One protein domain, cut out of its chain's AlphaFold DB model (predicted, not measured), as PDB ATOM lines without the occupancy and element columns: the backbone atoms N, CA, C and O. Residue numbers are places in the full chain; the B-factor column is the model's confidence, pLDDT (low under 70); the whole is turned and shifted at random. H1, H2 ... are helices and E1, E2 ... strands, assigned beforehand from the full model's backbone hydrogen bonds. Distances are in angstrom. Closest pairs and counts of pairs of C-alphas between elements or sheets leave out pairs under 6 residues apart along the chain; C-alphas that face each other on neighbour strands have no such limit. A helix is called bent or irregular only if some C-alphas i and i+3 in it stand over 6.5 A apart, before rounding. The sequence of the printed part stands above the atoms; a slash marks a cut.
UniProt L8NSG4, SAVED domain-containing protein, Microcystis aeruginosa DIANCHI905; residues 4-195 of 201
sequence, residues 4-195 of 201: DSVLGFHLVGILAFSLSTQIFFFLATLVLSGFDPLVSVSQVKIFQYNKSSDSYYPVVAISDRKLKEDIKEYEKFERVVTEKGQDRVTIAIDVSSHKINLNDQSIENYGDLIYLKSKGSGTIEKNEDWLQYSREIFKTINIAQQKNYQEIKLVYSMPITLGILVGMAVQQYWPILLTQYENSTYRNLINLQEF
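Overview. This is residues 4 to 195 of the 201 residues of the protein "SAVED domain-containing protein" of Microcystis aeruginosa DIANCHI905 (UniProt L8NSG4). A strongly twisted six-stranded sheet has H5 and residues 19 to 27 of H2 over one face; H6 packs between these helices, and the hairpin of E1 and E2 packs on H6, away from the sheet. Short H4 is on the opposite face, and residues 4 to 18, of which 4 to 13 belong to H1, stick out. The 192 printed residues, with six named helices and eight named strands, run H1 H2 E1 E2 H3 E3 E4 H4 E5 H5 E6 H6 E7 E8; the class is mixed, helices and strands. The large sheet, order E3 E5 E4 E6 E7 E8, is mixed. The whole is compact, radius of gyration of the C-alphas 16.5 A, spans 55 by 35 by 33 A.

Arrangement. H1, residues 4 to 13, stands free. H2, residues 19 to 41, is irregular, C-alphas 34 and 37 being 8.0 A apart, with a kink of 86 degrees near residue 35. E1, residues 44 to 50, and E2, residues 55 to 62, form an antiparallel hairpin, N 46 and O 60 within hydrogen-bond range at 2.9 A. H3, residues 64 to 67, only just touches H2 residues 36 to 40, with 3 pairs of C-alphas within 8 A, closest Ser 40 and Asp 64, 5.8 A. E3, residues 77 to 82, is antiparallel to E5, residues 112 to 118: N 80 and O 115, 2.9 A. E4, residues 88 to 94, is parallel to E5: N 114 and O 90, 2.8 A. H4, residues 105 to 108, is on the sheet, over none of its strands. H5, residues 130 to 146, is on the opposite face, along E4 at 11 degrees on the local plane. E6, residues 151 to 157, is parallel to E4: N 91 and O 153, 2.8 A. H6, residues 160 to 170, touches H5, closest C-alphas Ser 134 and Val 166, 5.3 A, at a steep tilt of 42 degrees, the same way. H6 touches H2 too, closest C-alphas Gln 22 and Ile 160, 5.4 A. E7, residues 176 to 182, is parallel to E6, N 177 and O 152, 2.8 A, and forms a hairpin with E8, residues 185 to 191, N 187 and O 180, 2.8 A. E4, H4, E5 and E6, H6, E7 are strand-helix-strand units, parallel neighbours joined through a helix; E5, H5, E6 is split by E4; these crossovers are right-handed. H5 and H6 have every O i to N i+4 pair within hydrogen-bond range, H1 3 of 6, H2 13 of 19; H3 and H4 are too short.

Along the chain. H2 spans 31.0 A, H5 24.7 A and E2 20.6 A. C-alpha 4 is at (107.957, 93.385, 186.549), C-alpha 191 at (104.740, 88.005, 150.844).

Size, cuts and confidence. The printed part has no cut. The E5 to H5 link is long. Residues 4 to 43 are among the 48 under pLDDT 70.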
ATOM      1  N   ASP A   4     108.637  93.816 187.788       32.69
ATOM      2  CA  ASP A   4     107.957  93.385 186.549       32.69
ATOM      3  C   ASP A   4     108.368  94.171 185.292       32.69
ATOM      4  O   ASP A   4     108.296  93.666 184.171       32.69
ATOM      5  N   SER A   5     108.862  95.401 185.452       37.62
ATOM      6  CA  SER A   5     109.367  96.193 184.327       37.62
ATOM      7  C   SER A   5     110.731  95.709 183.839       37.62
ATOM      8  O   SER A   5     111.047  95.881 182.670       37.62
ATOM      9  N   VAL A   6     111.540  95.079 184.697       36.19
ATOM     10  CA  VAL A   6     112.905  94.647 184.349       36.19
ATOM     11  C   VAL A   6     112.877  93.314 183.588       36.19
ATOM     12  O   VAL A   6     113.629  93.126 182.633       36.19
ATOM     13  N   LEU A   7     111.916  92.439 183.905       31.30
ATOM     14  CA  LEU A   7     111.663  91.197 183.165       31.30
ATOM     15  C   LEU A   7     111.134  91.436 181.740       31.30
ATOM     16  O   LEU A   7     111.543  90.728 180.820       31.30
ATOM     17  N   GLY A   8     110.309  92.468 181.527       31.89
ATOM     18  CA  GLY A   8     109.839  92.852 180.189       31.89
ATOM     19  C   GLY A   8     110.965  93.318 179.255       31.89
ATOM     20  O   GLY A   8     110.952  93.003 178.067       31.89
ATOM     21  N   PHE A   9     111.984  93.998 179.790       36.97
ATOM     22  CA  PHE A   9     113.162  94.405 179.017       36.97
ATOM     23  C   PHE A   9     114.165  93.263 178.808       36.97
ATOM     24  O   PHE A   9     114.807  93.205 177.759       36.97
ATOM     25  N   HIS A  10     114.259  92.307 179.737       29.31
ATOM     26  CA  HIS A  10     115.114  91.130 179.556       29.31
ATOM     27  C   HIS A  10     114.543  90.103 178.569       29.31
ATOM     28  O   HIS A  10     115.321  89.500 177.831       29.31
ATOM     29  N   LEU A  11     113.216  89.953 178.464       30.42
ATOM     30  CA  LEU A  11     112.620  89.054 177.465       30.42
ATOM     31  C   LEU A  11     112.792  89.580 176.026       30.42
ATOM     32  O   LEU A  11     112.958  88.795 175.096       30.42
ATOM     33  N   VAL A  12     112.823  90.906 175.850       38.81
ATOM     34  CA  VAL A  12     113.116  91.558 174.559       38.81
ATOM     35  C   VAL A  12     114.629  91.602 174.285       38.81
ATOM     36  O   VAL A  12     115.049  91.535 173.131       38.81
ATOM     37  N   GLY A  13     115.460  91.645 175.333       33.22
ATOM     38  CA  GLY A  13     116.924  91.684 175.239       33.22
ATOM     39  C   GLY A  13     117.623  90.343 174.970       33.22
ATOM     40  O   GLY A  13     118.776  90.354 174.551       33.22
ATOM     41  N   ILE A  14     116.961  89.195 175.167       33.12
ATOM     42  CA  ILE A  14     117.577  87.853 175.022       33.12
ATOM     43  C   ILE A  14     117.298  87.190 173.651       33.12
ATOM     44  O   ILE A  14     117.864  86.147 173.336       33.12
ATOM     45  N   LEU A  15     116.528  87.816 172.754       32.28
ATOM     46  CA  LEU A  15     116.216  87.264 171.419       32.28
ATOM     47  C   LEU A  15     117.048  87.852 170.262       32.28
ATOM     48  O   LEU A  15     116.623  87.832 169.108       32.28
ATOM     49  N   ALA A  16     118.250  88.358 170.532       41.62
ATOM     50  CA  ALA A  16     119.113  88.958 169.516       41.62
ATOM     51  C   ALA A  16     120.297  88.050 169.160       41.62
ATOM     52  O   ALA A  16     121.345  88.192 169.766       41.62
ATOM     53  N   PHE A  17     120.148  87.157 168.169       38.97
ATOM     54  CA  PHE A  17     121.258  86.662 167.327       38.97
ATOM     55  C   PHE A  17     120.733  85.859 166.115       38.97
ATOM     56  O   PHE A  17     120.867  84.644 166.046       38.97
ATOM     57  N   SER A  18     120.101  86.515 165.136       38.19
ATOM     58  CA  SER A  18     120.253  86.186 163.702       38.19
ATOM     59  C   SER A  18     119.453  87.157 162.825       38.19
ATOM     60  O   SER A  18     118.575  87.880 163.286       38.19
ATOM     61  N   LEU A  19     119.740  87.161 161.524       44.56
ATOM     62  CA  LEU A  19     118.994  87.901 160.500       44.56
ATOM     63  C   LEU A  19     117.474  87.584 160.518       44.56
ATOM     64  O   LEU A  19     116.670  88.420 160.114       44.56
ATOM     65  N   SER A  20     117.072  86.435 161.085       48.69
ATOM     66  CA  SER A  20     115.669  86.044 161.296       48.69
ATOM     67  C   SER A  20     114.914  86.939 162.296       48.69
ATOM     68  O   SER A  20     113.702  87.110 162.175       48.69
ATOM     69  N   THR A  21     115.611  87.605 163.226       50.56
ATOM     70  CA  THR A  21     114.983  88.539 164.171       50.56
ATOM     71  C   THR A  21     114.542  89.831 163.482       50.56
ATOM     72  O   THR A  21     113.500  90.377 163.824       50.56
ATOM     73  N   GLN A  22     115.286  90.316 162.478       50.06
ATOM     74  CA  GLN A  22     114.949  91.562 161.762       50.06
ATOM     75  C   GLN A  22     113.613  91.435 161.024       50.06
ATOM     76  O   GLN A  22     112.792  92.347 161.013       50.06
ATOM     77  N   ILE A  23     113.402  90.251 160.463       50.94
ATOM     78  CA  ILE A  23     112.178  89.804 159.816       50.94
ATOM     79  C   ILE A  23     111.053  89.639 160.834       50.94
ATOM     80  O   ILE A  23     109.970  90.166 160.614       50.94
ATOM     81  N   PHE A  24     111.302  88.972 161.966       51.03
ATOM     82  CA  PHE A  24     110.300  88.849 163.026       51.03
ATOM     83  C   PHE A  24     109.845  90.223 163.525       51.03
ATOM     84  O   PHE A  24     108.663  90.421 163.765       51.03
ATOM     85  N   PHE A  25     110.749  91.204 163.594       50.38
ATOM     86  CA  PHE A  25     110.401  92.585 163.913       50.38
ATOM     87  C   PHE A  25     109.643  93.285 162.786       50.38
ATOM     88  O   PHE A  25     108.665  93.960 163.082       50.38
ATOM     89  N   PHE A  26     110.017  93.112 161.516       52.00
ATOM     90  CA  PHE A  26     109.249  93.666 160.391       52.00
ATOM     91  C   PHE A  26     107.819  93.101 160.364       52.00
ATOM     92  O   PHE A  26     106.861  93.846 160.193       52.00
ATOM     93  N   LEU A  27     107.670  91.804 160.645       50.66
ATOM     94  CA  LEU A  27     106.394  91.098 160.747       50.66
ATOM     95  C   LEU A  27     105.600  91.477 162.000       50.66
ATOM     96  O   LEU A  27     104.402  91.718 161.910       50.66
ATOM     97  N   ALA A  28     106.249  91.612 163.157       50.78
ATOM     98  CA  ALA A  28     105.622  92.118 164.375       50.78
ATOM     99  C   ALA A  28     105.157  93.568 164.187       50.78
ATOM    100  O   ALA A  28     104.087  93.941 164.651       50.78
ATOM    101  N   THR A  29     105.914  94.370 163.441       52.22
ATOM    102  CA  THR A  29     105.562  95.748 163.082       52.22
ATOM    103  C   THR A  29     104.423  95.798 162.067       52.22
ATOM    104  O   THR A  29     103.568  96.675 162.144       52.22
ATOM    105  N   LEU A  30     104.349  94.811 161.171       49.88
ATOM    106  CA  LEU A  30     103.199  94.604 160.304       49.88
ATOM    107  C   LEU A  30     101.953  94.268 161.133       49.88
ATOM    108  O   LEU A  30     100.914  94.880 160.944       49.88
ATOM    109  N   VAL A  31     102.055  93.373 162.118       48.91
ATOM    110  CA  VAL A  31     100.970  93.110 163.083       48.91
ATOM    111  C   VAL A  31     100.606  94.387 163.865       48.91
ATOM    112  O   VAL A  31      99.426  94.652 164.096       48.91
ATOM    113  N   LEU A  32     101.587  95.243 164.172       44.12
ATOM    114  CA  LEU A  32     101.381  96.584 164.731       44.12
ATOM    115  C   LEU A  32     100.810  97.607 163.731       44.12
ATOM    116  O   LEU A  32     100.380  98.670 164.157       44.12
ATOM    117  N   SER A  33     100.702  97.334 162.430       48.53
ATOM    118  CA  SER A  33      99.939  98.214 161.527       48.53
ATOM    119  C   SER A  33      98.426  98.108 161.774       48.53
ATOM    120  O   SER A  33      97.662  98.949 161.316       48.53
ATOM    121  N   GLY A  34      97.973  97.097 162.531       47.25
ATOM    122  CA  GLY A  34      96.655  97.098 163.177       47.25
ATOM    123  C   GLY A  34      96.565  98.034 164.397       47.25
ATOM    124  O   GLY A  34      95.478  98.247 164.925       47.25
ATOM    125  N   PHE A  35      97.692  98.609 164.833       49.31
ATOM    126  CA  PHE A  35      97.839  99.558 165.940       49.31
ATOM    127  C   PHE A  35      98.060 101.007 165.455       49.31
ATOM    128  O   PHE A  35      98.630 101.814 166.194       49.31
ATOM    129  N   ASP A  36      97.563 101.381 164.267       48.88
ATOM    130  CA  ASP A  36      97.463 102.794 163.848       48.88
ATOM    131  C   ASP A  36      96.928 103.702 164.990       48.88
ATOM    132  O   ASP A  36      97.504 104.768 165.224       48.88
ATOM    133  N   PRO A  37      95.939 103.276 165.815       45.69
ATOM    134  CA  PRO A  37      95.532 104.039 166.991       45.69
ATOM    135  C   PRO A  37      96.657 104.217 168.017       45.69
ATOM    136  O   PRO A  37      96.934 105.348 168.391       45.69
ATOM    137  N   LEU A  38      97.358 103.163 168.450       42.00
ATOM    138  CA  LEU A  38      98.329 103.232 169.558       42.00
ATOM    139  C   LEU A  38      99.552 104.109 169.232       42.00
ATOM    140  O   LEU A  38     100.019 104.863 170.092       42.00
ATOM    141  N   VAL A  39     100.026 104.053 167.982       50.31
ATOM    142  CA  VAL A  39     101.108 104.916 167.469       50.31
ATOM    143  C   VAL A  39     100.621 106.360 167.267       50.31
ATOM    144  O   VAL A  39     101.413 107.297 167.361       50.31
ATOM    145  N   SER A  40      99.317 106.570 167.047       47.47
ATOM    146  CA  SER A  40      98.720 107.912 166.989       47.47
ATOM    147  C   SER A  40      98.540 108.563 168.370       47.47
ATOM    148  O   SER A  40      98.646 109.786 168.471       47.47
ATOM    149  N   VAL A  41      98.311 107.775 169.438       42.81
ATOM    150  CA  VAL A  41      98.055 108.311 170.796       42.81
ATOM    151  C   VAL A  41      99.325 108.480 171.637       42.81
ATOM    152  O   VAL A  41      99.313 109.235 172.609       42.81
ATOM    153  N   SER A  42     100.427 107.798 171.301       51.59
ATOM    154  CA  SER A  42     101.662 107.818 172.096       51.59
ATOM    155  C   SER A  42     102.916 107.958 171.226       51.59
ATOM    156  O   SER A  42     103.058 107.291 170.206       51.59
ATOM    157  N   GLN A  43     103.843 108.839 171.624       63.69
ATOM    158  CA  GLN A  43     105.138 108.975 170.947       63.69
ATOM    159  C   GLN A  43     105.973 107.706 171.171       63.69
ATOM    160  O   GLN A  43     106.496 107.489 172.265       63.69
ATOM    161  N   VAL A  44     106.137 106.888 170.130       73.88
ATOM    162  CA  VAL A  44     106.981 105.686 170.186       73.88
ATOM    163  C   VAL A  44     108.434 106.086 169.947       73.88
ATOM    164  O   VAL A  44     108.768 106.613 168.889       73.88
ATOM    165  N   LYS A  45     109.321 105.834 170.911       82.12
ATOM    166  CA  LYS A  45     110.768 106.025 170.723       82.12
ATOM    167  C   LYS A  45     111.402 104.722 170.259       82.12
ATOM    168  O   LYS A  45     111.293 103.720 170.961       82.12
ATOM    169  N   ILE A  46     112.091 104.745 169.119       80.25
ATOM    170  CA  ILE A  46     112.874 103.598 168.652       80.25
ATOM    171  C   ILE A  46     114.345 103.812 168.985       80.25
ATOM    172  O   ILE A  46     114.897 104.907 168.834       80.25
ATOM    173  N   PHE A  47     114.967 102.732 169.443       83.38
ATOM    174  CA  PHE A  47     116.366 102.677 169.819       83.38
ATOM    175  C   PHE A  47     117.150 101.830 168.813       83.38
ATOM    176  O   PHE A  47     116.626 100.872 168.248       83.38
ATOM    177  N   GLN A  48     118.414 102.183 168.602       84.38
ATOM    178  CA  GLN A  48     119.372 101.416 167.809       84.38
ATOM    179  C   GLN A  48     120.500 100.947 168.731       84.38
ATOM    180  O   GLN A  48     120.988 101.709 169.566       84.38
ATOM    181  N   TYR A  49     120.921  99.693 168.575       82.12
ATOM    182  CA  TYR A  49     122.092  99.164 169.267       82.12
ATOM    183  C   TYR A  49     123.380  99.678 168.609       82.12
ATOM    184  O   TYR A  49     123.524  99.618 167.383       82.12
ATOM    185  N   ASN A  50     124.319 100.164 169.419       79.38
ATOM    186  CA  ASN A  50     125.675 100.493 169.007       79.38
ATOM    187  C   ASN A  50     126.638  99.406 169.493       79.38
ATOM    188  O   ASN A  50     126.788  99.219 170.698       79.38
ATOM    189  N   LYS A  51     127.354  98.756 168.574       78.00
ATOM    190  CA  LYS A  51     128.375  97.768 168.946       78.00
ATOM    191  C   LYS A  51     129.615  98.410 169.582       78.00
ATOM    192  O   LYS A  51     130.229  97.806 170.450       78.00
ATOM    193  N   SER A  52     129.991  99.619 169.165       80.12
ATOM    194  CA  SER A  52     131.192 100.307 169.659       80.12
ATOM    195  C   SER A  52     131.040 100.801 171.096       80.12
ATOM    196  O   SER A  52     132.024 100.831 171.827       80.12
ATOM    197  N   SER A  53     129.828 101.187 171.503       82.44
ATOM    198  CA  SER A  53     129.536 101.642 172.870       82.44
ATOM    199  C   SER A  53     128.725 100.641 173.696       82.44
ATOM    200  O   SER A  53     128.250 101.018 174.764       82.44
ATOM    201  N   ASP A  54     128.510  99.428 173.176       80.50
ATOM    202  CA  ASP A  54     127.704  98.348 173.767       80.50
ATOM    203  C   ASP A  54     126.408  98.829 174.447       80.50
ATOM    204  O   ASP A  54     126.117  98.549 175.607       80.50
ATOM    205  N   SER A  55     125.648  99.671 173.746       81.75
ATOM    206  CA  SER A  55     124.484 100.349 174.326       81.75
ATOM    207  C   SER A  55     123.432 100.702 173.287       81.75
ATOM    208  O   SER A  55     123.713 100.865 172.098       81.75
ATOM    209  N   TYR A  56     122.194 100.838 173.758       82.75
ATOM    210  CA  TYR A  56     121.070 101.323 172.965       82.75
ATOM    211  C   TYR A  56     120.949 102.838 173.085       82.75
ATOM    212  O   TYR A  56     121.037 103.398 174.178       82.75
ATOM    213  N   TYR A  57     120.693 103.506 171.965       83.12
ATOM    214  CA  TYR A  57     120.463 104.947 171.931       83.12
ATOM    215  C   TYR A  57     119.196 105.272 171.137       83.12
ATOM    216  O   TYR A  57     118.909 104.596 170.147       83.12
ATOM    217  N   PRO A  58     118.415 106.283 171.559       86.75
ATOM    218  CA  PRO A  58     117.230 106.689 170.821       86.75
ATOM    219  C   PRO A  58     117.654 107.331 169.497       86.75
ATOM    220  O   PRO A  58     118.547 108.180 169.490       86.75
ATOM    221  N   VAL A  59     117.008 106.933 168.402       85.88
ATOM    222  CA  VAL A  59     117.276 107.471 167.052       85.88
ATOM    223  C   VAL A  59     116.091 108.208 166.453       85.88
ATOM    224  O   VAL A  59     116.260 109.067 165.596       85.88
ATOM    225  N   VAL A  60     114.880 107.903 166.912       84.25
ATOM    226  CA  VAL A  60     113.662 108.524 166.396       84.25
ATOM    227  C   VAL A  60     112.557 108.458 167.441       84.25
ATOM    228  O   VAL A  60     112.425 107.474 168.170       84.25
ATOM    229  N   ALA A  61     111.760 109.521 167.507       81.38
ATOM    230  CA  ALA A  61     110.479 109.543 168.198       81.38
ATOM    231  C   ALA A  61     109.382 109.666 167.138       81.38
ATOM    232  O   ALA A  61     109.332 110.650 166.397       81.38
ATOM    233  N   ILE A  62     108.544 108.643 167.034       72.62
ATOM    234  CA  ILE A  62     107.562 108.495 165.970       72.62
ATOM    235  C   ILE A  62     106.236 109.101 166.397       72.62
ATOM    236  O   ILE A  62     105.717 108.837 167.480       72.62
ATOM    237  N   SER A  63     105.685 109.874 165.471       69.00
ATOM    238  CA  SER A  63     104.272 110.214 165.380       69.00
ATOM    239  C   SER A  63     103.824 109.875 163.959       69.00
ATOM    240  O   SER A  63     104.518 110.288 163.024       69.00
ATOM    241  N   ASP A  64     102.697 109.175 163.788       64.00
ATOM    242  CA  ASP A  64     102.232 108.639 162.489       64.00
ATOM    243  C   ASP A  64     102.278 109.676 161.350       64.00
ATOM    244  O   ASP A  64     102.850 109.411 160.292       64.00
ATOM    245  N   ARG A  65     101.832 110.916 161.614       67.19
ATOM    246  CA  ARG A  65     101.842 112.013 160.627       67.19
ATOM    247  C   ARG A  65     103.207 112.227 159.973       67.19
ATOM    248  O   ARG A  65     103.273 112.436 158.770       67.19
ATOM    249  N   LYS A  66     104.292 112.149 160.746       76.00
ATOM    250  CA  LYS A  66     105.634 112.407 160.223       76.00
ATOM    251  C   LYS A  66     106.161 111.238 159.394       76.00
ATOM    252  O   LYS A  66     106.981 111.463 158.517       76.00
ATOM    253  N   LEU A  67     105.743 109.999 159.630       76.00
ATOM    254  CA  LEU A  67     106.334 108.845 158.945       76.00
ATOM    255  C   LEU A  67     105.985 108.794 157.449       76.00
ATOM    256  O   LEU A  67     106.815 108.383 156.642       76.00
ATOM    257  N   LYS A  68     104.785 109.256 157.095       76.38
ATOM    258  CA  LYS A  68     104.223 109.204 155.736       76.38
ATOM    259  C   LYS A  68     104.203 110.572 155.038       76.38
ATOM    260  O   LYS A  68     103.532 110.733 154.025       76.38
ATOM    261  N   GLU A  69     104.897 111.566 155.594       80.50
ATOM    262  CA  GLU A  69     105.027 112.888 154.977       80.50
ATOM    263  C   GLU A  69     105.726 112.777 153.618       80.50
ATOM    264  O   GLU A  69     106.783 112.152 153.502       80.50
ATOM    265  N   ASP A  70     105.123 113.391 152.599       81.62
ATOM    266  CA  ASP A  70     105.707 113.441 151.265       81.62
ATOM    267  C   ASP A  70     107.005 114.255 151.275       81.62
ATOM    268  O   ASP A  70     107.133 115.269 151.968       81.62
ATOM    269  N   ILE A  71     107.968 113.807 150.477       90.25
ATOM    270  CA  ILE A  71     109.283 114.433 150.355       90.25
ATOM    271  C   ILE A  71     109.508 114.840 148.905       90.25
ATOM    272  O   ILE A  71     109.138 114.127 147.971       90.25
ATOM    273  N   LYS A  72     110.171 115.975 148.689       84.75
ATOM    274  CA  LYS A  72     110.421 116.477 147.332       84.75
ATOM    275  C   LYS A  72     111.579 115.741 146.667       84.75
ATOM    276  O   LYS A  72     111.431 115.239 145.554       84.75
ATOM    277  N   GLU A  73     112.681 115.579 147.386       90.12
ATOM    278  CA  GLU A  73     113.946 115.076 146.852       90.12
ATOM    279  C   GLU A  73     114.507 113.939 147.707       90.12
ATOM    280  O   GLU A  73     114.092 113.741 148.848       90.12
ATOM    281  N   TYR A  74     115.425 113.166 147.122       94.62
ATOM    282  CA  TYR A  74     116.181 112.146 147.841       94.62
ATOM    283  C   TYR A  74     117.435 112.786 148.436       94.62
ATOM    284  O   TYR A  74     118.394 113.099 147.723       94.62
ATOM    285  N   GLU A  75     117.431 112.986 149.744       94.94
ATOM    286  CA  GLU A  75     118.545 113.538 150.505       94.94
ATOM    287  C   GLU A  75     119.537 112.435 150.873       94.94
ATOM    288  O   GLU A  75     120.741 112.608 150.673       94.94
ATOM    289  N   LYS A  76     119.032 111.286 151.334       95.50
ATOM    290  CA  LYS A  76     119.812 110.176 151.895       95.50
ATOM    291  C   LYS A  76     120.255 109.149 150.863       95.50
ATOM    292  O   LYS A  76     121.316 108.550 151.031       95.50
ATOM    293  N   PHE A  77     119.493 108.976 149.787       96.31
ATOM    294  CA  PHE A  77     119.778 107.981 148.756       96.31
ATOM    295  C   PHE A  77     120.102 108.592 147.391       96.31
ATOM    296  O   PHE A  77     119.516 109.580 146.956       96.31
ATOM    297  N   GLU A  78     121.032 107.968 146.678       95.81
ATOM    298  CA  GLU A  78     121.072 108.009 145.222       95.81
ATOM    299  C   GLU A  78     120.135 106.913 144.694       95.81
ATOM    300  O   GLU A  78     120.263 105.743 145.065       95.81
ATOM    301  N   ARG A  79     119.170 107.297 143.851       95.94
ATOM    302  CA  ARG A  79     118.205 106.373 143.247       95.94
ATOM    303  C   ARG A  79     118.602 106.069 141.809       95.94
ATOM    304  O   ARG A  79     118.535 106.948 140.954       95.94
ATOM    305  N   VAL A  80     118.913 104.807 141.538       96.62
ATOM    306  CA  VAL A  80     119.214 104.290 140.197       96.62
ATOM    307  C   VAL A  80     118.085 103.363 139.759       96.62
ATOM    308  O   VAL A  80     117.597 102.564 140.556       96.62
ATOM    309  N   VAL A  81     117.641 103.480 138.508       95.94
ATOM    310  CA  VAL A  81     116.543 102.672 137.958       95.94
ATOM    311  C   VAL A  81     117.017 101.963 136.698       95.94
ATOM    312  O   VAL A  81     117.551 102.606 135.797       95.94
ATOM    313  N   THR A  82     116.763 100.663 136.629       95.31
ATOM    314  CA  THR A  82     116.983  99.829 135.450       95.31
ATOM    315  C   THR A  82     115.654  99.201 135.059       95.31
ATOM    316  O   THR A  82     115.172  98.291 135.735       95.31
ATOM    317  N   GLU A  83     115.059  99.694 133.976       92.62
ATOM    318  CA  GLU A  83     113.780  99.198 133.465       92.62
ATOM    319  C   GLU A  83     114.020  98.100 132.424       92.62
ATOM    320  O   GLU A  83     114.809  98.268 131.491       92.62
ATOM    321  N   LYS A  84     113.345  96.964 132.595       90.75
ATOM    322  CA  LYS A  84     113.320  95.828 131.662       90.75
ATOM    323  C   LYS A  84     111.917  95.618 131.078       90.75
ATOM    324  O   LYS A  84     111.718  94.680 130.307       90.75
ATOM    325  N   GLY A  85     110.954  96.470 131.449       87.88
ATOM    326  CA  GLY A  85     109.561  96.386 131.010       87.88
ATOM    327  C   GLY A  85     108.809  95.208 131.627       87.88
ATOM    328  O   GLY A  85     107.891  94.684 131.002       87.88
ATOM    329  N   GLN A  86     109.233  94.752 132.809       90.50
ATOM    330  CA  GLN A  86     108.600  93.638 133.512       90.50
ATOM    331  C   GLN A  86     107.466  94.140 134.417       90.50
ATOM    332  O   GLN A  86     107.439  95.295 134.831       90.50
ATOM    333  N   ASP A  87     106.531  93.258 134.763       93.69
ATOM    334  CA  ASP A  87     105.421  93.553 135.678       93.69
ATOM    335  C   ASP A  87     105.819  93.452 137.163       93.69
ATOM    336  O   ASP A  87     105.013  93.728 138.052       93.69
ATOM    337  N   ARG A  88     107.080  93.108 137.440       96.31
ATOM    338  CA  ARG A  88     107.674  92.986 138.774       96.31
ATOM    339  C   ARG A  88     108.889  93.884 138.913       96.31
ATOM    340  O   ARG A  88     109.606  94.132 137.943       96.31
ATOM    341  N   VAL A  89     109.161  94.303 140.146       97.44
ATOM    342  CA  VAL A  89     110.317  95.148 140.461       97.44
ATOM    343  C   VAL A  89     111.029  94.683 141.722       97.44
ATOM    344  O   VAL A  89     110.403  94.361 142.730       97.44
ATOM    345  N   THR A  90     112.358  94.693 141.686       97.69
ATOM    346  CA  THR A  90     113.192  94.625 142.886       97.69
ATOM    347  C   THR A  90     113.519  96.037 143.351       97.69
ATOM    348  O   THR A  90     114.065  96.830 142.587       97.69
ATOM    349  N   ILE A  91     113.248  96.348 144.617       97.31
ATOM    350  CA  ILE A  91     113.793  97.524 145.295       97.31
ATOM    351  C   ILE A  91     114.940  97.048 146.189       97.31
ATOM    352  O   ILE A  91     114.718  96.347 147.178       97.31
ATOM    353  N   ALA A  92     116.165  97.418 145.821       96.69
ATOM    354  CA  ALA A  92     117.382  97.090 146.552       96.69
ATOM    355  C   ALA A  92     117.819  98.282 147.423       96.69
ATOM    356  O   ALA A  92     118.082  99.359 146.896       96.69
ATOM    357  N   ILE A  93     117.896  98.101 148.744       95.06
ATOM    358  CA  ILE A  93     118.155  99.159 149.735       95.06
ATOM    359  C   ILE A  93     119.517  98.928 150.392       95.06
ATOM    360  O   ILE A  93     119.670  98.025 151.215       95.06
ATOM    361  N   ASP A  94     120.504  99.752 150.062       92.62
ATOM    362  CA  ASP A  94     121.887  99.581 150.504       92.62
ATOM    363  C   ASP A  94     122.315 100.732 151.413       92.62
ATOM    364  O   ASP A  94     122.698 101.816 150.968       92.62
ATOM    365  N   VAL A  95     122.201 100.477 152.713       89.25
ATOM    366  CA  VAL A  95     122.485 101.437 153.781       89.25
ATOM    367  C   VAL A  95     123.678 100.998 154.619       89.25
ATOM    368  O   VAL A  95     124.398 101.839 155.133       89.25
ATOM    369  N   SER A  96     123.906  99.697 154.784       80.31
ATOM    370  CA  SER A  96     124.971  99.201 155.654       80.31
ATOM    371  C   SER A  96     126.338  99.130 154.958       80.31
ATOM    372  O   SER A  96     126.490  99.375 153.755       80.31
ATOM    373  N   SER A  97     127.367  98.773 155.730       75.06
ATOM    374  CA  SER A  97     128.704  98.485 155.200       75.06
ATOM    375  C   SER A  97     128.735  97.252 154.287       75.06
ATOM    376  O   SER A  97     129.594  97.169 153.413       75.06
ATOM    377  N   HIS A  98     127.809  96.303 154.456       79.25
ATOM    378  CA  HIS A  98     127.699  95.133 153.585       79.25
ATOM    379  C   HIS A  98     126.892  95.492 152.337       79.25
ATOM    380  O   HIS A  98     125.707  95.801 152.435       79.25
ATOM    381  N   LYS A  99     127.524  95.456 151.166       88.12
ATOM    382  CA  LYS A  99     126.884  95.867 149.911       88.12
ATOM    383  C   LYS A  99     126.028  94.763 149.311       88.12
ATOM    384  O   LYS A  99     126.351  93.581 149.436       88.12
ATOM    385  N   ILE A 100     124.926  95.160 148.680       91.88
ATOM    386  CA  ILE A 100     124.051  94.225 147.969       91.88
ATOM    387  C   ILE A 100     124.747  93.793 146.673       91.88
ATOM    388  O   ILE A 100     125.196  94.636 145.897       91.88
ATOM    389  N   ASN A 101     124.817  92.485 146.417       93.81
ATOM    390  CA  ASN A 101     125.282  91.963 145.136       93.81
ATOM    391  C   ASN A 101     124.157  92.082 144.098       93.81
ATOM    392  O   ASN A 101     123.315  91.196 143.991       93.81
ATOM    393  N   LEU A 102     124.143  93.180 143.338       94.06
ATOM    394  CA  LEU A 102     123.112  93.438 142.322       94.06
ATOM    395  C   LEU A 102     123.146  92.454 141.141       94.06
ATOM    396  O   LEU A 102     122.137  92.323 140.456       94.06
ATOM    397  N   ASN A 103     124.264  91.746 140.947       94.12
ATOM    398  CA  ASN A 103     124.424  90.727 139.905       94.12
ATOM    399  C   ASN A 103     123.952  89.334 140.372       94.12
ATOM    400  O   ASN A 103     124.190  88.329 139.705       94.12
ATOM    401  N   ASP A 104     123.355  89.233 141.564       95.56
ATOM    402  CA  ASP A 104     122.759  87.984 142.023       95.56
ATOM    403  C   ASP A 104     121.564  87.611 141.130       95.56
ATOM    404  O   ASP A 104     120.675  88.427 140.874       95.56
ATOM    405  N   GLN A 105     121.510  86.353 140.688       94.12
ATOM    406  CA  GLN A 105     120.468  85.872 139.776       94.12
ATOM    407  C   GLN A 105     119.047  86.033 140.338       94.12
ATOM    408  O   GLN A 105     118.099  86.200 139.571       94.12
ATOM    409  N   SER A 106     118.874  86.015 141.664       93.88
ATOM    410  CA  SER A 106     117.573  86.233 142.309       93.88
ATOM    411  C   SER A 106     117.068  87.680 142.188       93.88
ATOM    412  O   SER A 106     115.865  87.914 142.357       93.88
ATOM    413  N   ILE A 107     117.963  88.627 141.877       95.00
ATOM    414  CA  ILE A 107     117.666  90.031 141.565       95.00
ATOM    415  C   ILE A 107     117.558  90.209 140.051       95.00
ATOM    416  O   ILE A 107     116.538  90.700 139.562       95.00
ATOM    417  N   GLU A 108     118.579  89.782 139.298       92.44
ATOM    418  CA  GLU A 108     118.649  90.001 137.847       92.44
ATOM    419  C   GLU A 108     117.472  89.374 137.094       92.44
ATOM    420  O   GLU A 108     116.935  89.996 136.175       92.44
ATOM    421  N   ASN A 109     117.033  88.182 137.503       92.88
ATOM    422  CA  ASN A 109     115.970  87.451 136.812       92.88
ATOM    423  C   ASN A 109     114.559  87.814 137.297       92.88
ATOM    424  O   ASN A 109     113.588  87.291 136.759       92.88
ATOM    425  N   TYR A 110     114.419  88.652 138.329       95.00
ATOM    426  CA  TYR A 110     113.111  88.891 138.943       95.00
ATOM    427  C   TYR A 110     112.273  89.946 138.215       95.00
ATOM    428  O   TYR A 110     111.060  89.788 138.115       95.00
ATOM    429  N   GLY A 111     112.902  91.013 137.718       94.81
ATOM    430  CA  GLY A 111     112.187  92.097 137.054       94.81
ATOM    431  C   GLY A 111     113.025  93.357 136.871       94.81
ATOM    432  O   GLY A 111     114.260  93.301 136.793       94.81
ATOM    433  N   ASP A 112     112.329  94.489 136.827       97.06
ATOM    434  CA  ASP A 112     112.926  95.820 136.872       97.06
ATOM    435  C   ASP A 112     113.684  96.009 138.199       97.06
ATOM    436  O   ASP A 112     113.434  95.312 139.187       97.06
ATOM    437  N   LEU A 113     114.631  96.944 138.245       97.44
ATOM    438  CA  LEU A 113     115.434  97.210 139.438       97.44
ATOM    439  C   LEU A 113     115.380  98.691 139.800       97.44
ATOM    440  O   LEU A 113     115.670  99.557 138.977       97.44
ATOM    441  N   ILE A 114     115.072  98.978 141.061       97.81
ATOM    442  CA  ILE A 114     115.280 100.284 141.680       97.81
ATOM    443  C   ILE A 114     116.303 100.103 142.799       97.81
ATOM    444  O   ILE A 114     116.033  99.447 143.803       97.81
ATOM    445  N   TYR A 115     117.481 100.689 142.636       97.44
ATOM    446  CA  TYR A 115     118.548 100.643 143.623       97.44
ATOM    447  C   TYR A 115     118.605 101.957 144.402       97.44
ATOM    448  O   TYR A 115     118.756 103.032 143.820       97.44
ATOM    449  N   LEU A 116     118.465 101.860 145.723       97.06
ATOM    450  CA  LEU A 116     118.627 102.945 146.683       97.06
ATOM    451  C   LEU A 116     119.982 102.789 147.369       97.06
ATOM    452  O   LEU A 116     120.134 102.018 148.318       97.06
ATOM    453  N   LYS A 117     120.965 103.542 146.883       94.75
ATOM    454  CA  LYS A 117     122.322 103.563 147.429       94.75
ATOM    455  C   LYS A 117     122.449 104.693 148.439       94.75
ATOM    456  O   LYS A 117     122.256 105.852 148.078       94.75
ATOM    457  N   SER A 118     122.762 104.381 149.694       93.75
ATOM    458  CA  SER A 118     123.004 105.420 150.699       93.75
ATOM    459  C   SER A 118     124.163 106.319 150.262       93.75
ATOM    460  O   SER A 118     125.212 105.827 149.833       93.75
ATOM    461  N   LYS A 119     123.971 107.638 150.370       91.75
ATOM    462  CA  LYS A 119     125.027 108.636 150.138       91.75
ATOM    463  C   LYS A 119     126.024 108.705 151.301       91.75
ATOM    464  O   LYS A 119     127.101 109.271 151.136       91.75
ATOM    465  N   GLY A 120     125.665 108.157 152.464       83.94
ATOM    466  CA  GLY A 120     126.524 108.096 153.644       83.94
ATOM    467  C   GLY A 120     127.601 107.009 153.559       83.94
ATOM    468  O   GLY A 120     127.531 106.076 152.755       83.94
ATOM    469  N   SER A 121     128.610 107.109 154.425       69.25
ATOM    470  CA  SER A 121     129.703 106.137 154.522       69.25
ATOM    471  C   SER A 121     129.412 105.063 155.575       69.25
ATOM    472  O   SER A 121     129.788 105.199 156.737       69.25
ATOM    473  N   GLY A 122     128.785 103.962 155.158       72.25
ATOM    474  CA  GLY A 122     128.514 102.812 156.029       72.25
ATOM    475  C   GLY A 122     127.229 102.964 156.843       72.25
ATOM    476  O   GLY A 122     126.269 103.568 156.382       72.25
ATOM    477  N   THR A 123     127.190 102.359 158.032       78.00
ATOM    478  CA  THR A 123     126.015 102.369 158.922       78.00
ATOM    479  C   THR A 123     125.581 103.795 159.288       78.00
ATOM    480  O   THR A 123     126.427 104.619 159.616       78.00
ATOM    481  N   ILE A 124     124.265 104.048 159.304       87.44
ATOM    482  CA  ILE A 124     123.661 105.346 159.665       87.44
ATOM    483  C   ILE A 124     124.179 105.833 161.024       87.44
ATOM    484  O   ILE A 124     124.134 105.091 162.014       87.44
ATOM    485  N   GLU A 125     124.621 107.090 161.086       86.00
ATOM    486  CA  GLU A 125     125.079 107.696 162.336       86.00
ATOM    487  C   GLU A 125     123.918 108.034 163.284       86.00
ATOM    488  O   GLU A 125     122.755 108.203 162.906       86.00
ATOM    489  N   LYS A 126     124.232 108.162 164.575       85.00
ATOM    490  CA  LYS A 126     123.231 108.380 165.629       85.00
ATOM    491  C   LYS A 126     122.403 109.655 165.451       85.00
ATOM    492  O   LYS A 126     121.231 109.674 165.808       85.00
ATOM    493  N   ASN A 127     123.042 110.725 165.001       86.50
ATOM    494  CA  ASN A 127     122.482 112.068 164.862       86.50
ATOM    495  C   ASN A 127     121.864 112.321 163.481       86.50
ATOM    496  O   ASN A 127     121.357 113.416 163.248       86.50
ATOM    497  N   GLU A 128     121.920 111.349 162.570       91.00
ATOM    498  CA  GLU A 128     121.258 111.484 161.282       91.00
ATOM    499  C   GLU A 128     119.734 111.466 161.410       91.00
ATOM    500  O   GLU A 128     119.161 110.977 162.381       91.00
ATOM    501  N   ASP A 129     119.059 111.987 160.388       90.88
ATOM    502  CA  ASP A 129     117.609 111.897 160.280       90.88
ATOM    503  C   ASP A 129     117.190 110.507 159.775       90.88
ATOM    504  O   ASP A 129     117.035 110.275 158.574       90.88
ATOM    505  N   TRP A 130     117.007 109.574 160.712       91.31
ATOM    506  CA  TRP A 130     116.519 108.214 160.447       91.31
ATOM    507  C   TRP A 130     115.134 108.194 159.789       91.31
ATOM    508  O   TRP A 130     114.808 107.258 159.052       91.31
ATOM    509  N   LEU A 131     114.314 109.221 160.029       90.19
ATOM    510  CA  LEU A 131     112.980 109.307 159.453       90.19
ATOM    511  C   LEU A 131     113.046 109.631 157.961       90.19
ATOM    512  O   LEU A 131     112.293 109.051 157.181       90.19
ATOM    513  N   GLN A 132     113.982 110.492 157.558       93.44
ATOM    514  CA  GLN A 132     114.211 110.816 156.153       93.44
ATOM    515  C   GLN A 132     114.610 109.574 155.334       93.44
ATOM    516  O   GLN A 132     114.052 109.358 154.257       93.44
ATOM    517  N   TYR A 133     115.466 108.688 155.869       94.00
ATOM    518  CA  TYR A 133     115.760 107.392 155.230       94.00
ATOM    519  C   TYR A 133     114.481 106.572 154.998       94.00
ATOM    520  O   TYR A 133     114.249 106.064 153.900       94.00
ATOM    521  N   SER A 134     113.629 106.464 156.021       91.44
ATOM    522  CA  SER A 134     112.369 105.720 155.924       91.44
ATOM    523  C   SER A 134     111.413 106.327 154.896       91.44
ATOM    524  O   SER A 134     110.814 105.590 154.114       91.44
ATOM    525  N   ARG A 135     111.277 107.659 154.869       92.12
ATOM    526  CA  ARG A 135     110.414 108.379 153.919       92.12
ATOM    527  C   ARG A 135     110.873 108.191 152.478       92.12
ATOM    528  O   ARG A 135     110.043 107.986 151.599       92.12
ATOM    529  N   GLU A 136     112.180 108.202 152.228       95.56
ATOM    530  CA  GLU A 136     112.745 107.970 150.892       95.56
ATOM    531  C   GLU A 136     112.506 106.545 150.391       95.56
ATOM    532  O   GLU A 136     112.134 106.338 149.228       95.56
ATOM    533  N   ILE A 137     112.645 105.553 151.274       94.12
ATOM    534  CA  ILE A 137     112.298 104.165 150.956       94.12
ATOM    535  C   ILE A 137     110.793 104.054 150.683       94.12
ATOM    536  O   ILE A 137     110.397 103.525 149.643       94.12
ATOM    537  N   PHE A 138     109.954 104.617 151.555       91.25
ATOM    538  CA  PHE A 138     108.499 104.604 151.405       91.25
ATOM    539  C   PHE A 138     108.035 105.283 150.109       91.25
ATOM    540  O   PHE A 138     107.233 104.716 149.369       91.25
ATOM    541  N   LYS A 139     108.602 106.444 149.761       93.12
ATOM    542  CA  LYS A 139     108.364 107.122 148.478       93.12
ATOM    543  C   LYS A 139     108.703 106.221 147.294       93.12
ATOM    544  O   LYS A 139     107.959 106.180 146.319       93.12
ATOM    545  N   THR A 140     109.800 105.476 147.376       95.19
ATOM    546  CA  THR A 140     110.217 104.557 146.306       95.19
ATOM    547  C   THR A 140     109.235 103.405 146.128       95.19
ATOM    548  O   THR A 140     108.891 103.067 144.995       95.19
ATOM    549  N   ILE A 141     108.741 102.851 147.236       92.38
ATOM    550  CA  ILE A 141     107.695 101.826 147.218       92.38
ATOM    551  C   ILE A 141     106.407 102.407 146.612       92.38
ATOM    552  O   ILE A 141     105.867 101.811 145.685       92.38
ATOM    553  N   ASN A 142     105.981 103.607 147.025       90.38
ATOM    554  CA  ASN A 142     104.821 104.303 146.447       90.38
ATOM    555  C   ASN A 142     104.947 104.531 144.934       90.38
ATOM    556  O   ASN A 142     103.986 104.320 144.199       90.38
ATOM    557  N   ILE A 143     106.125 104.925 144.441       92.19
ATOM    558  CA  ILE A 143     106.362 105.091 142.998       92.19
ATOM    559  C   ILE A 143     106.198 103.754 142.267       92.19
ATOM    560  O   ILE A 143     105.582 103.713 141.203       92.19
ATOM    561  N   ALA A 144     106.730 102.661 142.824       92.88
ATOM    562  CA  ALA A 144     106.540 101.333 142.249       92.88
ATOM    563  C   ALA A 144     105.047 100.958 142.186       92.88
ATOM    564  O   ALA A 144     104.579 100.439 141.173       92.88
ATOM    565  N   GLN A 145     104.272 101.313 143.208       88.38
ATOM    566  CA  GLN A 145     102.826 101.100 143.184       88.38
ATOM    567  C   GLN A 145     102.112 101.907 142.107       88.38
ATOM    568  O   GLN A 145     101.282 101.371 141.385       88.38
ATOM    569  N   GLN A 146     102.442 103.192 141.980       90.19
ATOM    570  CA  GLN A 146     101.842 104.079 140.979       90.19
ATOM    571  C   GLN A 146     102.156 103.624 139.548       90.19
ATOM    572  O   GLN A 146     101.374 103.875 138.632       90.19
ATOM    573  N   LYS A 147     103.279 102.920 139.360       91.44
ATOM    574  CA  LYS A 147     103.633 102.244 138.106       91.44
ATOM    575  C   LYS A 147     102.900 100.914 137.880       91.44
ATOM    576  O   LYS A 147     103.086 100.312 136.829       91.44
ATOM    577  N   ASN A 148     102.045 100.486 138.807       90.25
ATOM    578  CA  ASN A 148     101.251  99.256 138.744       90.25
ATOM    579  C   ASN A 148     102.085  97.967 138.632       90.25
ATOM    580  O   ASN A 148     101.666  97.021 137.962       90.25
ATOM    581  N   TYR A 149     103.245  97.902 139.299       93.69
ATOM    582  CA  TYR A 149     103.931  96.617 139.468       93.69
ATOM    583  C   TYR A 149     103.041  95.645 140.255       93.69
ATOM    584  O   TYR A 149     102.475  96.003 141.289       93.69
ATOM    585  N   GLN A 150     102.941  94.408 139.769       93.25
ATOM    586  CA  GLN A 150     102.138  93.336 140.364       93.25
ATOM    587  C   GLN A 150     102.741  92.819 141.671       93.25
ATOM    588  O   GLN A 150     102.014  92.371 142.551       93.25
ATOM    589  N   GLU A 151     104.068  92.875 141.805       93.38
ATOM    590  CA  GLU A 151     104.787  92.482 143.014       93.38
ATOM    591  C   GLU A 151     106.077  93.303 143.155       93.38
ATOM    592  O   GLU A 151     106.774  93.591 142.174       93.38
ATOM    593  N   ILE A 152     106.389  93.686 144.392       94.69
ATOM    594  CA  ILE A 152     107.592  94.425 144.767       94.69
ATOM    595  C   ILE A 152     108.451  93.512 145.641       94.69
ATOM    596  O   ILE A 152     108.102  93.225 146.784       94.69
ATOM    597  N   LYS A 153     109.617  93.094 145.152       95.12
ATOM    598  CA  LYS A 153     110.611  92.392 145.970       95.12
ATOM    599  C   LYS A 153     111.479  93.400 146.710       95.12
ATOM    600  O   LYS A 153     112.097  94.256 146.082       95.12
ATOM    601  N   LEU A 154     111.582  93.270 148.031       93.88
ATOM    602  CA  LEU A 154     112.524  94.046 148.834       93.88
ATOM    603  C   LEU A 154     113.785  93.231 149.101       93.88
ATOM    604  O   LEU A 154     113.740  92.193 149.765       93.88
ATOM    605  N   VAL A 155     114.915  93.748 148.628       93.81
ATOM    606  CA  VAL A 155     116.256  93.285 148.998       93.81
ATOM    607  C   VAL A 155     116.916  94.396 149.794       93.81
ATOM    608  O   VAL A 155     116.930  95.543 149.362       93.81
ATOM    609  N   TYR A 156     117.445  94.094 150.973       90.94
ATOM    610  CA  TYR A 156     117.920  95.144 151.864       90.94
ATOM    611  C   TYR A 156     119.168  94.746 152.639       90.94
ATOM    612  O   TYR A 156     119.334  93.616 153.092       90.94
ATOM    613  N   SER A 157     120.028  95.738 152.816       89.88
ATOM    614  CA  SER A 157     121.181  95.718 153.693       89.88
ATOM    615  C   SER A 157     121.129  96.982 154.542       89.88
ATOM    616  O   SER A 157     121.620  98.043 154.156       89.88
ATOM    617  N   MET A 158     120.452  96.890 155.685       88.12
ATOM    618  CA  MET A 158     120.159  98.036 156.544       88.12
ATOM    619  C   MET A 158     120.068  97.638 158.022       88.12
ATOM    620  O   MET A 158     119.843  96.464 158.328       88.12
ATOM    621  N   PRO A 159     120.224  98.593 158.960       85.69
ATOM    622  CA  PRO A 159     119.970  98.342 160.374       85.69
ATOM    623  C   PRO A 159     118.513  97.940 160.636       85.69
ATOM    624  O   PRO A 159     117.594  98.457 159.997       85.69
ATOM    625  N   ILE A 160     118.299  97.081 161.639       79.50
ATOM    626  CA  ILE A 160     116.968  96.592 162.054       79.50
ATOM    627  C   ILE A 160     116.001  97.746 162.296       79.50
ATOM    628  O   ILE A 160     114.857  97.702 161.853       79.50
ATOM    629  N   THR A 161     116.475  98.796 162.963       83.88
ATOM    630  CA  THR A 161     115.671  99.967 163.307       83.88
ATOM    631  C   THR A 161     115.113 100.676 162.072       83.88
ATOM    632  O   THR A 161     113.960 101.102 162.092       83.88
ATOM    633  N   LEU A 162     115.874 100.742 160.973       86.94
ATOM    634  CA  LEU A 162     115.357 101.280 159.715       86.94
ATOM    635  C   LEU A 162     114.332 100.329 159.081       86.94
ATOM    636  O   LEU A 162     113.311 100.786 158.579       86.94
ATOM    637  N   GLY A 163     114.554  99.015 159.169       83.19
ATOM    638  CA  GLY A 163     113.553  98.025 158.771       83.19
ATOM    639  C   GLY A 163     112.223  98.215 159.502       83.19
ATOM    640  O   GLY A 163     111.184  98.284 158.858       83.19
ATOM    641  N   ILE A 164     112.244  98.399 160.823       79.12
ATOM    642  CA  ILE A 164     111.029  98.670 161.607       79.12
ATOM    643  C   ILE A 164     110.326  99.934 161.098       79.12
ATOM    644  O   ILE A 164     109.129  99.894 160.833       79.12
ATOM    645  N   LEU A 165     111.058 101.033 160.896       82.56
ATOM    646  CA  LEU A 165     110.488 102.284 160.382       82.56
ATOM    647  C   LEU A 165     109.790 102.106 159.028       82.56
ATOM    648  O   LEU A 165     108.659 102.561 158.849       82.56
ATOM    649  N   VAL A 166     110.431 101.392 158.100       85.00
ATOM    650  CA  VAL A 166     109.852 101.094 156.785       85.00
ATOM    651  C   VAL A 166     108.616 100.205 156.932       85.00
ATOM    652  O   VAL A 166     107.595 100.493 156.317       85.00
ATOM    653  N   GLY A 167     108.661  99.177 157.783       78.62
ATOM    654  CA  GLY A 167     107.512  98.307 158.053       78.62
ATOM    655  C   GLY A 167     106.309  99.066 158.617       78.62
ATOM    656  O   GLY A 167     105.184  98.847 158.170       78.62
ATOM    657  N   MET A 168     106.542 100.021 159.527       76.06
ATOM    658  CA  MET A 168     105.498 100.920 160.042       76.06
ATOM    659  C   MET A 168     104.897 101.797 158.935       76.06
ATOM    660  O   MET A 168     103.703 102.090 158.959       76.06
ATOM    661  N   ALA A 169     105.713 102.229 157.970       78.06
ATOM    662  CA  ALA A 169     105.262 103.091 156.881       78.06
ATOM    663  C   ALA A 169     104.431 102.320 155.842       78.06
ATOM    664  O   ALA A 169     103.433 102.837 155.350       78.06
ATOM    665  N   VAL A 170     104.846 101.089 155.525       75.00
ATOM    666  CA  VAL A 170     104.418 100.332 154.338       75.00
ATOM    667  C   VAL A 170     103.020  99.698 154.447       75.00
ATOM    668  O   VAL A 170     102.374  99.541 153.419       75.00
ATOM    669  N   GLN A 171     102.491  99.428 155.648       65.44
ATOM    670  CA  GLN A 171     101.172  98.786 155.864       65.44
ATOM    671  C   GLN A 171     100.966  97.463 155.059       65.44
ATOM    672  O   GLN A 171     101.818  97.021 154.294       65.44
ATOM    673  N   GLN A 172      99.865  96.730 155.287       61.81
ATOM    674  CA  GLN A 172      99.736  95.323 154.826       61.81
ATOM    675  C   GLN A 172      99.154  95.135 153.417       61.81
ATOM    676  O   GLN A 172      98.990  94.011 152.953       61.81
ATOM    677  N   TYR A 173      98.758  96.210 152.741       61.22
ATOM    678  CA  TYR A 173      97.895  96.098 151.559       61.22
ATOM    679  C   TYR A 173      98.649  95.756 150.268       61.22
ATOM    680  O   TYR A 173      98.033  95.516 149.229       61.22
ATOM    681  N   TRP A 174      99.977  95.770 150.306       76.56
ATOM    682  CA  TRP A 174     100.813  95.805 149.113       76.56
ATOM    683  C   TRP A 174     101.464  94.441 148.848       76.56
ATOM    684  O   TRP A 174     101.915  93.807 149.804       76.56
ATOM    685  N   PRO A 175     101.540  93.983 147.580       87.62
ATOM    686  CA  PRO A 175     102.188  92.723 147.210       87.62
ATOM    687  C   PRO A 175     103.705  92.875 147.326       87.62
ATOM    688  O   PRO A 175     104.410  93.103 146.345       87.62
ATOM    689  N   ILE A 176     104.203  92.830 148.560       89.06
ATOM    690  CA  ILE A 176     105.612  93.011 148.881       89.06
ATOM    691  C   ILE A 176     106.201  91.681 149.313       89.06
ATOM    692  O   ILE A 176     105.804  91.116 150.330       89.06
ATOM    693  N   LEU A 177     107.193  91.220 148.562       90.38
ATOM    694  CA  LEU A 177     107.965  90.027 148.853       90.38
ATOM    695  C   LEU A 177     109.223  90.405 149.639       90.38
ATOM    696  O   LEU A 177     110.146  91.028 149.105       90.38
ATOM    697  N   LEU A 178     109.270  90.013 150.910       88.56
ATOM    698  CA  LEU A 178     110.464  90.151 151.736       88.56
ATOM    699  C   LEU A 178     111.478  89.059 151.387       88.56
ATOM    700  O   LEU A 178     111.110  87.920 151.082       88.56
ATOM    701  N   THR A 179     112.763  89.399 151.468       89.12
ATOM    702  CA  THR A 179     113.863  88.466 151.210       89.12
ATOM    703  C   THR A 179     114.819  88.377 152.390       89.12
ATOM    704  O   THR A 179     114.908  89.281 153.220       89.12
ATOM    705  N   GLN A 180     115.551  87.270 152.454       85.00
ATOM    706  CA  GLN A 180     116.624  87.049 153.409       85.00
ATOM    707  C   GLN A 180     117.906  86.702 152.659       85.00
ATOM    708  O   GLN A 180     117.908  85.831 151.791       85.00
ATOM    709  N   TYR A 181     119.011  87.348 153.027       86.62
ATOM    710  CA  TYR A 181     120.320  86.930 152.545       86.62
ATOM    711  C   TYR A 181     120.757  85.647 153.267       86.62
ATOM    712  O   TYR A 181     120.947  85.641 154.485       86.62
ATOM    713  N   GLU A 182     120.882  84.555 152.523       85.50
ATOM    714  CA  GLU A 182     121.245  83.226 153.015       85.50
ATOM    715  C   GLU A 182     122.055  82.504 151.931       85.50
ATOM    716  O   GLU A 182     121.735  82.599 150.749       85.50
ATOM    717  N   ASN A 183     123.114  81.779 152.313       86.38
ATOM    718  CA  ASN A 183     123.936  80.992 151.381       86.38
ATOM    719  C   ASN A 183     124.426  81.786 150.156       86.38
ATOM    720  O   ASN A 183     124.458  81.283 149.037       86.38
ATOM    721  N   SER A 184     124.833  83.036 150.386       87.81
ATOM    722  CA  SER A 184     125.315  83.971 149.363       87.81
ATOM    723  C   SER A 184     124.282  84.439 148.328       87.81
ATOM    724  O   SER A 184     124.684  85.012 147.321       87.81
ATOM    725  N   THR A 185     122.980  84.259 148.578       92.12
ATOM    726  CA  THR A 185     121.898  84.737 147.699       92.12
ATOM    727  C   THR A 185     120.718  85.321 148.488       92.12
ATOM    728  O   THR A 185     120.662  85.205 149.713       92.12
ATOM    729  N   TYR A 186     119.772  85.975 147.806       91.56
ATOM    730  CA  TYR A 186     118.581  86.580 148.411       91.56
ATOM    731  C   TYR A 186     117.375  85.658 148.254       91.56
ATOM    732  O   TYR A 186     116.664  85.658 147.245       91.56
ATOM    733  N   ARG A 187     117.134  84.851 149.282       90.94
ATOM    734  CA  ARG A 187     116.036  83.894 149.306       90.94
ATOM    735  C   ARG A 187     114.714  84.603 149.588       90.94
ATOM    736  O   ARG A 187     114.620  85.417 150.505       90.94
ATOM    737  N   ASN A 188     113.684  84.256 148.823       90.00
ATOM    738  CA  ASN A 188     112.312  84.681 149.091       90.00
ATOM    739  C   ASN A 188     111.869  84.151 150.456       90.00
ATOM    740  O   ASN A 188     112.047  82.965 150.742       90.00
ATOM    741  N   LEU A 189     111.288  85.023 151.270       84.88
ATOM    742  CA  LEU A 189     110.860  84.668 152.611       84.88
ATOM    743  C   LEU A 189     109.337  84.643 152.728       84.88
ATOM    744  O   LEU A 189     108.772  83.587 152.989       84.88
ATOM    745  N   ILE A 190     108.690  85.801 152.594       82.19
ATOM    746  CA  ILE A 190     107.248  85.937 152.812       82.19
ATOM    747  C   ILE A 190     106.689  87.103 152.009       82.19
ATOM    748  O   ILE A 190     107.326  88.160 151.922       82.19
ATOM    749  N   ASN A 191     105.501  86.918 151.439       83.38
ATOM    750  CA  ASN A 191     104.740  88.005 150.844       83.38
ATOM    751  C   ASN A 191     103.811  88.626 151.902       83.38
ATOM    752  O   ASN A 191     103.083  87.921 152.600       83.38
ATOM    753  N   LEU A 192     103.820  89.955 152.029       77.06
ATOM    754  CA  LEU A 192     103.019  90.666 153.031       77.06
ATOM    755  C   LEU A 192     101.504  90.450 152.867       77.06
ATOM    756  O   LEU A 192     100.780  90.524 153.856       77.06
ATOM    757  N   GLN A 193     101.023  90.107 151.668       76.88
ATOM    758  CA  GLN A 193      99.611  89.773 151.437       76.88
ATOM    759  C   GLN A 193      99.183  88.427 152.043       76.88
ATOM    760  O   GLN A 193      97.984  88.171 152.179       76.88
ATOM    761  N   GLU A 194     100.128  87.566 152.429       73.00
ATOM    762  CA  GLU A 194      99.820  86.316 153.136       73.00
ATOM    763  C   GLU A 194      99.309  86.581 154.562       73.00
ATOM    764  O   GLU A 194      98.576  85.762 155.124       73.00
ATOM    765  N   PHE A 195      99.602  87.758 155.129       64.69
ATOM    766  CA  PHE A 195      99.032  88.209 156.396       64.69
ATOM    767  C   PHE A 195      97.591  88.682 156.199       64.69
ATOM    768  O   PHE A 195      97.291  89.871 156.137       64.69
TER     769      PHE A 195